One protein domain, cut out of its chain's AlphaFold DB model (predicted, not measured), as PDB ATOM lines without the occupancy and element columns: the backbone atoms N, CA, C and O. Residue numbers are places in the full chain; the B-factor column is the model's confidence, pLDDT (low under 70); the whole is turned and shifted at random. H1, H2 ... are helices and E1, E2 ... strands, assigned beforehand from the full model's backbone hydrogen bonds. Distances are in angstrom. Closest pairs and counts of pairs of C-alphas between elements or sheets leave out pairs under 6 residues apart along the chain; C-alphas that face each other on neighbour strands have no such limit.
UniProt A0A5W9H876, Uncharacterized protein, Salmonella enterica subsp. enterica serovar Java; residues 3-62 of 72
ATOM      1  N   ILE A   3     -36.253 -42.703  34.409       95.62
ATOM      2  CA  ILE A   3     -37.634 -42.581  33.946       95.62
ATOM      3  C   ILE A   3     -38.496 -41.868  34.982       95.62
ATOM      4  O   ILE A   3     -38.251 -41.935  36.189       95.62
ATOM      5  N   THR A   4     -39.515 -41.174  34.496       95.25
ATOM      6  CA  THR A   4     -40.491 -40.480  35.343       95.25
ATOM      7  C   THR A   4     -41.605 -41.418  35.805       95.25
ATOM      8  O   THR A   4     -41.818 -42.483  35.227       95.25
ATOM      9  N   THR A   5     -42.385 -40.988  36.798       93.31
ATOM     10  CA  THR A   5     -43.619 -41.666  37.238       93.31
ATOM     11  C   THR A   5     -44.565 -41.964  36.067       93.31
ATOM     12  O   THR A   5     -45.122 -43.057  35.987       93.31
ATOM     13  N   THR A   6     -44.714 -41.028  35.123       93.88
ATOM     14  CA  THR A   6     -45.566 -41.205  33.935       93.88
ATOM     15  C   THR A   6     -45.035 -42.302  33.016       93.88
ATOM     16  O   THR A   6     -45.790 -43.181  32.607       93.88
ATOM     17  N   GLN A   7     -43.732 -42.289  32.731       95.00
ATOM     18  CA  GLN A   7     -43.094 -43.323  31.911       95.00
ATOM     19  C   GLN A   7     -43.120 -44.688  32.597       95.00
ATOM     20  O   GLN A   7     -43.321 -45.691  31.928       95.00
ATOM     21  N   TYR A   8     -42.988 -44.735  33.924       95.06
ATOM     22  CA  TYR A   8     -43.147 -45.970  34.686       95.06
ATOM     23  C   TYR A   8     -44.565 -46.536  34.551       95.06
ATOM     24  O   TYR A   8     -44.710 -47.698  34.187       95.06
ATOM     25  N   ARG A   9     -45.616 -45.724  34.743       93.50
ATOM     26  CA  ARG A   9     -47.015 -46.173  34.574       93.50
ATOM     27  C   ARG A   9     -47.312 -46.683  33.165       93.50
ATOM     28  O   ARG A   9     -48.025 -47.666  33.002       93.50
ATOM     29  N   GLN A  10     -46.760 -46.031  32.145       94.56
ATOM     30  CA  GLN A  10     -46.847 -46.511  30.764       94.56
ATOM     31  C   GLN A  10     -46.069 -47.823  30.591       94.56
ATOM     32  O   GLN A  10     -46.614 -48.799  30.089       94.56
ATOM     33  N   GLY A  11     -44.835 -47.884  31.097       94.31
ATOM     34  CA  GLY A  11     -43.971 -49.060  31.037       94.31
ATOM     35  C   GLY A  11     -44.533 -50.283  31.762       94.31
ATOM     36  O   GLY A  11     -44.308 -51.398  31.308       94.31
ATOM     37  N   VAL A  12     -45.336 -50.111  32.817       93.06
ATOM     38  CA  VAL A  12     -46.093 -51.215  33.445       93.06
ATOM     39  C   VAL A  12     -47.045 -51.884  32.440       93.06
ATOM     40  O   VAL A  12     -47.285 -53.084  32.536       93.06
ATOM     41  N   LYS A  13     -47.524 -51.149  31.428       92.12
ATOM     42  CA  LYS A  13     -48.339 -51.669  30.313       92.12
ATOM     43  C   LYS A  13     -47.500 -52.259  29.166       92.12
ATOM     44  O   LYS A  13     -48.065 -52.687  28.166       92.12
ATOM     45  N   GLY A  14     -46.171 -52.270  29.293       94.00
ATOM     46  CA  GLY A  14     -45.229 -52.910  28.366       94.00
ATOM     47  C   GLY A  14     -44.334 -51.952  27.574       94.00
ATOM     48  O   GLY A  14     -43.282 -52.367  27.087       94.00
ATOM     49  N   CYS A  15     -44.685 -50.667  27.450       95.69
ATOM     50  CA  CYS A  15     -43.825 -49.692  26.773       95.69
ATOM     51  C   CYS A  15     -44.109 -48.238  27.172       95.69
ATOM     52  O   CYS A  15     -45.174 -47.915  27.694       95.69
ATOM     53  N   PHE A  16     -43.159 -47.341  26.910       95.94
ATOM     54  CA  PHE A  16     -43.333 -45.900  27.104       95.94
ATOM     55  C   PHE A  16     -42.588 -45.093  26.039       95.94
ATOM     56  O   PHE A  16     -41.650 -45.578  25.407       95.94
ATOM     57  N   LEU A  17     -42.995 -43.838  25.844       95.75
ATOM     58  CA  LEU A  17     -42.326 -42.928  24.914       95.75
ATOM     59  C   LEU A  17     -41.154 -42.201  25.580       95.75
ATOM     60  O   LEU A  17     -41.232 -41.754  26.730       95.75
ATOM     61  N   SER A  18     -40.078 -42.027  24.819       94.88
ATOM     62  CA  SER A  18     -38.911 -41.255  25.228       94.88
ATOM     63  C   SER A  18     -38.311 -40.460  24.069       94.88
ATOM     64  O   SER A  18     -38.283 -40.917  22.929       94.88
ATOM     65  N   THR A  19     -37.799 -39.270  24.373       93.50
ATOM     66  CA  THR A  19     -36.944 -38.471  23.478       93.50
ATOM     67  C   THR A  19     -35.473 -38.884  23.560       93.50
ATOM     68  O   THR A  19     -34.717 -38.704  22.613       93.50
ATOM     69  N   HIS A  20     -35.055 -39.472  24.681       91.69
ATOM     70  CA  HIS A  20     -33.746 -40.094  24.821       91.69
ATOM     71  C   HIS A  20     -33.792 -41.518  24.268       91.69
ATOM     72  O   HIS A  20     -34.729 -42.251  24.590       91.69
ATOM     73  N   ARG A  21     -32.791 -41.906  23.472       92.00
ATOM     74  CA  ARG A  21     -32.686 -43.239  22.869       92.00
ATOM     75  C   ARG A  21     -31.778 -44.133  23.727       92.00
ATOM     76  O   ARG A  21     -30.561 -44.009  23.599       92.00
ATOM     77  N   PRO A  22     -32.339 -45.001  24.592       94.00
ATOM     78  CA  PRO A  22     -31.533 -45.890  25.419       94.00
ATOM     79  C   PRO A  22     -30.994 -47.077  24.609       94.00
ATOM     80  O   PRO A  22     -31.357 -47.273  23.443       94.00
ATOM     81  N   GLN A  23     -30.164 -47.899  25.247       94.94
ATOM     82  CA  GLN A  23     -29.673 -49.158  24.680       94.94
ATOM     83  C   GLN A  23     -30.460 -50.374  25.201       94.94
ATOM     84  O   GLN A  23     -30.934 -50.363  26.340       94.94
ATOM     85  N   PRO A  24     -30.607 -51.454  24.408       95.75
ATOM     86  CA  PRO A  24     -31.127 -52.717  24.923       95.75
ATOM     87  C   PRO A  24     -30.281 -53.212  26.104       95.75
ATOM     88  O   PRO A  24     -29.055 -53.144  26.071       95.75
ATOM     89  N   GLY A  25     -30.931 -53.697  27.160       95.62
ATOM     90  CA  GLY A  25     -30.281 -54.130  28.399       95.62
ATOM     91  C   GLY A  25     -29.946 -53.003  29.382       95.62
ATOM     92  O   GLY A  25     -29.575 -53.296  30.521       95.62
ATOM     93  N   GLU A  26     -30.111 -51.734  28.996       96.25
ATOM     94  CA  GLU A  26     -29.829 -50.596  29.871       96.25
ATOM     95  C   GLU A  26     -30.772 -50.572  31.084       96.25
ATOM     96  O   GLU A  26     -31.987 -50.744  30.952       96.25
ATOM     97  N   SER A  27     -30.219 -50.336  32.277       96.56
ATOM     98  CA  SER A  27     -30.985 -50.270  33.525       96.56
ATOM     99  C   SER A  27     -31.959 -49.093  33.537       96.56
ATOM    100  O   SER A  27     -31.585 -47.960  33.231       96.56
ATOM    101  N   LEU A  28     -33.195 -49.349  33.951       96.88
ATOM    102  CA  LEU A  28     -34.234 -48.350  34.161       96.88
ATOM    103  C   LEU A  28     -34.346 -48.009  35.643       96.88
ATOM    104  O   LEU A  28     -34.548 -48.892  36.482       96.88
ATOM    105  N   THR A  29     -34.280 -46.717  35.941       97.38
ATOM    106  CA  THR A  29     -34.382 -46.185  37.300       97.38
ATOM    107  C   THR A  29     -35.531 -45.191  37.360       97.38
ATOM    108  O   THR A  29     -35.479 -44.140  36.724       97.38
ATOM    109  N   LEU A  30     -36.575 -45.505  38.123       95.94
ATOM    110  CA  LEU A  30     -37.658 -44.576  38.409       95.94
ATOM    111  C   LEU A  30     -37.150 -43.484  39.355       95.94
ATOM    112  O   LEU A  30     -36.649 -43.769  40.444       95.94
ATOM    113  N   VAL A  31     -37.299 -42.230  38.936       95.56
ATOM    114  CA  VAL A  31     -36.966 -41.056  39.745       95.56
ATOM    115  C   VAL A  31     -38.251 -40.448  40.288       95.56
ATOM    116  O   VAL A  31     -39.064 -39.922  39.528       95.56
ATOM    117  N   MET A  32     -38.418 -40.499  41.609       91.25
ATOM    118  CA  MET A  32     -39.584 -39.946  42.300       91.25
ATOM    119  C   MET A  32     -39.192 -38.715  43.119       91.25
ATOM    120  O   MET A  32     -38.288 -38.814  43.953       91.25
ATOM    121  N   PRO A  33     -39.854 -37.560  42.933       90.19
ATOM    122  CA  PRO A  33     -39.727 -36.454  43.869       90.19
ATOM    123  C   PRO A  33     -40.331 -36.842  45.225       90.19
ATOM    124  O   PRO A  33     -41.324 -37.561  45.311       90.19
ATOM    125  N   THR A  34     -39.711 -36.359  46.290       87.94
ATOM    126  CA  THR A  34     -40.125 -36.535  47.685       87.94
ATOM    127  C   THR A  34     -40.018 -35.184  48.387       87.94
ATOM    128  O   THR A  34     -39.296 -34.303  47.916       87.94
ATOM    129  N   CYS A  35     -40.645 -35.025  49.553       88.31
ATOM    130  CA  CYS A  35     -40.555 -33.780  50.325       88.31
ATOM    131  C   CYS A  35     -39.114 -33.397  50.720       88.31
ATOM    132  O   CYS A  35     -38.867 -32.254  51.082       88.31
ATOM    133  N   ARG A  36     -38.160 -34.342  50.667       90.88
ATOM    134  CA  ARG A  36     -36.747 -34.141  51.036       90.88
ATOM    135  C   ARG A  36     -35.777 -34.209  49.848       90.88
ATOM    136  O   ARG A  36     -34.571 -34.231  50.061       90.88
ATOM    137  N   GLY A  37     -36.269 -34.279  48.607       92.56
ATOM    138  CA  GLY A  37     -35.420 -34.401  47.417       92.56
ATOM    139  C   GLY A  37     -35.946 -35.428  46.422       92.56
ATOM    140  O   GLY A  37     -37.125 -35.417  46.081       92.56
ATOM    141  N   LYS A  38     -35.085 -36.326  45.933       93.31
ATOM    142  CA  LYS A  38     -35.452 -37.348  44.937       93.31
ATOM    143  C   LYS A  38     -35.043 -38.739  45.405       93.31
ATOM    144  O   LYS A  38     -33.949 -38.917  45.931       93.31
ATOM    145  N   ARG A  39     -35.904 -39.724  45.162       92.50
ATOM    146  CA  ARG A  39     -35.618 -41.147  45.348       92.50
ATOM    147  C   ARG A  39     -35.379 -41.795  43.988       92.50
ATOM    148  O   ARG A  39     -36.119 -41.533  43.042       92.50
ATOM    149  N   PHE A  40     -34.358 -42.641  43.912       95.44
ATOM    150  CA  PHE A  40     -33.981 -43.392  42.718       95.44
ATOM    151  C   PHE A  40     -34.257 -44.869  42.978       95.44
ATOM    152  O   PHE A  40     -33.684 -45.449  43.899       95.44
ATOM    153  N   ILE A  41     -35.173 -45.456  42.215       94.81
ATOM    154  CA  ILE A  41     -35.640 -46.827  42.421       94.81
ATOM    155  C   ILE A  41     -35.330 -47.630  41.155       94.81
ATOM    156  O   ILE A  41     -35.878 -47.306  40.100       94.81
ATOM    157  N   PRO A  42     -34.456 -48.648  41.204       96.12
ATOM    158  CA  PRO A  42     -34.229 -49.517  40.055       96.12
ATOM    159  C   PRO A  42     -35.496 -50.332  39.787       96.12
ATOM    160  O   PRO A  42     -36.015 -50.996  40.681       96.12
ATOM    161  N   VAL A  43     -36.007 -50.264  38.558       95.75
ATOM    162  CA  VAL A  43     -37.299 -50.872  38.194       95.75
ATOM    163  C   VAL A  43     -37.199 -51.890  37.072       95.75
ATOM    164  O   VAL A  43     -38.150 -52.625  36.854       95.75
ATOM    165  N   GLY A  44     -36.083 -51.987  36.358       96.00
ATOM    166  CA  GLY A  44     -35.936 -53.013  35.331       96.00
ATOM    167  C   GLY A  44     -34.860 -52.675  34.320       96.00
ATOM    168  O   GLY A  44     -33.917 -51.947  34.624       96.00
ATOM    169  N   LYS A  45     -35.009 -53.212  33.111       97.19
ATOM    170  CA  LYS A  45     -34.104 -52.974  31.988       97.19
ATOM    171  C   LYS A  45     -34.895 -52.751  30.706       97.19
ATOM    172  O   LYS A  45     -36.016 -53.241  30.569       97.19
ATOM    173  N   VAL A  46     -34.292 -52.031  29.771       97.06
ATOM    174  CA  VAL A  46     -34.821 -51.879  28.414       97.06
ATOM    175  C   VAL A  46     -34.733 -53.215  27.684       97.06
ATOM    176  O   VAL A  46     -33.677 -53.841  27.664       97.06
ATOM    177  N   GLN A  47     -35.829 -53.646  27.064       96.88
ATOM    178  CA  GLN A  47     -35.855 -54.874  26.270       96.88
ATOM    179  C   GLN A  47     -35.573 -54.584  24.795       96.88
ATOM    180  O   GLN A  47     -34.730 -55.226  24.174       96.88
ATOM    181  N   ARG A  48     -36.290 -53.610  24.233       96.19
ATOM    182  CA  ARG A  48     -36.225 -53.232  22.819       96.19
ATOM    183  C   ARG A  48     -36.508 -51.742  22.689       96.19
ATOM    184  O   ARG A  48     -37.252 -51.173  23.482       96.19
ATOM    185  N   ILE A  49     -35.948 -51.128  21.654       95.81
ATOM    186  CA  ILE A  49     -36.264 -49.759  21.258       95.81
ATOM    187  C   ILE A  49     -36.826 -49.785  19.844       95.81
ATOM    188  O   ILE A  49     -36.310 -50.486  18.976       95.81
ATOM    189  N   GLU A  50     -37.864 -48.999  19.611       95.62
ATOM    190  CA  GLU A  50     -38.455 -48.781  18.299       95.62
ATOM    191  C   GLU A  50     -38.472 -47.285  17.993       95.62
ATOM    192  O   GLU A  50     -38.849 -46.474  18.837       95.62
ATOM    193  N   ALA A  51     -38.000 -46.894  16.810       93.31
ATOM    194  CA  ALA A  51     -37.993 -45.490  16.420       93.31
ATOM    195  C   ALA A  51     -39.421 -45.032  16.092       93.31
ATOM    196  O   ALA A  51     -40.129 -45.698  15.342       93.31
ATOM    197  N   VAL A  52     -39.831 -43.884  16.635       92.00
ATOM    198  CA  VAL A  52     -41.132 -43.266  16.354       92.00
ATOM    199  C   VAL A  52     -40.880 -41.868  15.805       92.00
ATOM    200  O   VAL A  52     -40.720 -40.894  16.547       92.00
ATOM    201  N   GLY A  53     -40.828 -41.777  14.477       87.94
ATOM    202  CA  GLY A  53     -40.393 -40.572  13.777       87.94
ATOM    203  C   GLY A  53     -38.896 -40.304  13.965       87.94
ATOM    204  O   GLY A  53     -38.109 -41.225  14.170       87.94
ATOM    205  N   SER A  54     -38.498 -39.033  13.878       82.75
ATOM    206  CA  SER A  54     -37.088 -38.617  13.897       82.75
ATOM    207  C   SER A  54     -36.523 -38.340  15.294       82.75
ATOM    208  O   SER A  54     -35.318 -38.454  15.493       82.75
ATOM    209  N   SER A  55     -37.369 -37.976  16.263       88.19
ATOM    210  CA  SER A  55     -36.932 -37.441  17.565       88.19
ATOM    211  C   SER A  55     -37.358 -38.263  18.779       88.19
ATOM    212  O   SER A  55     -36.906 -37.997  19.893       88.19
ATOM    213  N   ARG A  56     -38.251 -39.241  18.596       93.56
ATOM    214  CA  ARG A  56     -38.791 -40.056  19.685       93.56
ATOM    215  C   ARG A  56     -38.566 -41.531  19.417       93.56
ATOM    216  O   ARG A  56     -38.412 -41.981  18.285       93.56
ATOM    217  N   CYS A  57     -38.581 -42.294  20.492       95.12
ATOM    218  CA  CYS A  57     -38.563 -43.738  20.449       95.12
ATOM    219  C   CYS A  57     -39.567 -44.312  21.444       95.12
ATOM    220  O   CYS A  57     -39.852 -43.722  22.492       95.12
ATOM    221  N   LEU A  58     -40.118 -45.461  21.082       96.44
ATOM    222  CA  LEU A  58     -40.902 -46.305  21.957       96.44
ATOM    223  C   LEU A  58     -39.947 -47.297  22.619       96.44
ATOM    224  O   LEU A  58     -39.230 -48.044  21.949       96.44
ATOM    225  N   VAL A  59     -39.911 -47.269  23.945       97.31
ATOM    226  CA  VAL A  59     -39.057 -48.127  24.760       97.31
ATOM    227  C   VAL A  59     -39.917 -49.258  25.299       97.31
ATOM    228  O   VAL A  59     -40.827 -49.027  26.093       97.31
ATOM    229  N   TRP A  60     -39.630 -50.474  24.851       97.38
ATOM    230  CA  TRP A  60     -40.295 -51.696  25.284       97.38
ATOM    231  C   TRP A  60     -39.601 -52.275  26.515       97.38
ATOM    232  O   TRP A  60     -38.364 -52.326  26.587       97.38
ATOM    233  N   VAL A  61     -40.403 -52.737  27.470       96.06
ATOM    234  CA  VAL A  61     -39.957 -53.329  28.734       96.06
ATOM    235  C   VAL A  61     -40.732 -54.618  28.991       96.06
ATOM    236  O   VAL A  61     -41.933 -54.682  28.757       96.06
ATOM    237  N   SER A  62     -40.049 -55.655  29.474       86.38
ATOM    238  CA  SER A  62     -40.669 -56.971  29.676       86.38
ATOM    239  C   SER A  62     -41.516 -57.025  30.947       86.38
ATOM    240  O   SER A  62     -42.658 -57.476  30.924       86.38
TER     241      SER A  62
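AT A GLANCE: This is residues 3 to 62 of the 72 residues of an uncharacterized protein of Salmonella enterica subsp. enterica serovar Java (UniProt A0A5W9H876). A small three-stranded sheet, E1, E5 and E4, makes one end of an arch, and the long hairpin E2 and E3 makes the rest of it, reaching away from that sheet. The single helix H1 sits in the hollow of the arch, with close C-alphas in both E1 and E2. The printed part has 60 residues with one named helix and five named strands, in the order H1, E1, E2, E3, E4, E5; the sheet E1 - E5 - E4 and the two-stranded sheet E2 - E3 are both antiparallel, and the class is mixed, helices and strands. The whole is compact by its radius of gyration of the C-alphas, 11.8 A, yet elongated in outline, with spans of 38 by 21 by 19 A.

IN THESE COORDINATES: In the three-stranded sheet, E1 is residues 15 to 18, E5 is residues 56 to 60 and E4 is residues 48 to 52. E5 measures 13.0 A from first to last C-alpha and ends at C-alpha 60, (-40.295, -51.696, 25.284). E4 measures 12.9 A, and E1 9.9 A. E2, residues 27 to 34, is 21.7 A long. E3, residues 37 to 45, is the longest strand at 24.2 A, and begins at C-alpha 37, (-35.420, -34.401, 47.417). H1, residues 5 to 12, is 10.6 A long and begins at C-alpha 5, (-43.619, -41.666, 37.238).

HOW THE PARTS SIT: E5 is the inner strand of its sheet, and E1 and E4 are the edge strands. E1 and E5 are antiparallel at 154 degrees, with N 57 and O 18 2.8 A apart, within hydrogen-bond range. E4 and E5 form a hairpin at 152 degrees, with N 58 and O 50 at 2.8 A. H1 is on this sheet at a height of 4.6 A over it, but lies beside the strands, over none of them. The closest C-alphas of H1 and E1 are those of Gln 10 and Phe 16, 5.1 A apart. Toward the other sheet, the closest C-alphas of H1 and E2 are those of Thr 5 and Met 32, 6.7 A apart. H1 and E3 are only just apart, their closest C-alphas at 8.4 A. E2 and E3 form a hairpin at 155 degrees, with N 30 and O 41 at 2.8 A and N 39 and O 32 at 2.8 A. E3 and E4 are apart, though a tight link joins them. In H1 every O i to N i+4 pair is within hydrogen-bond range.

THE WHOLE: The two C-alphas farthest apart, those of Arg 36 and Gly 53, are 38.0 A from each other. The printed part has no cut. No link is long; the link from E1 to E2, with 8 residues, is short, and the others are tight. The mean pLDDT of the printed part is 94.0, and no printed residue is under 70.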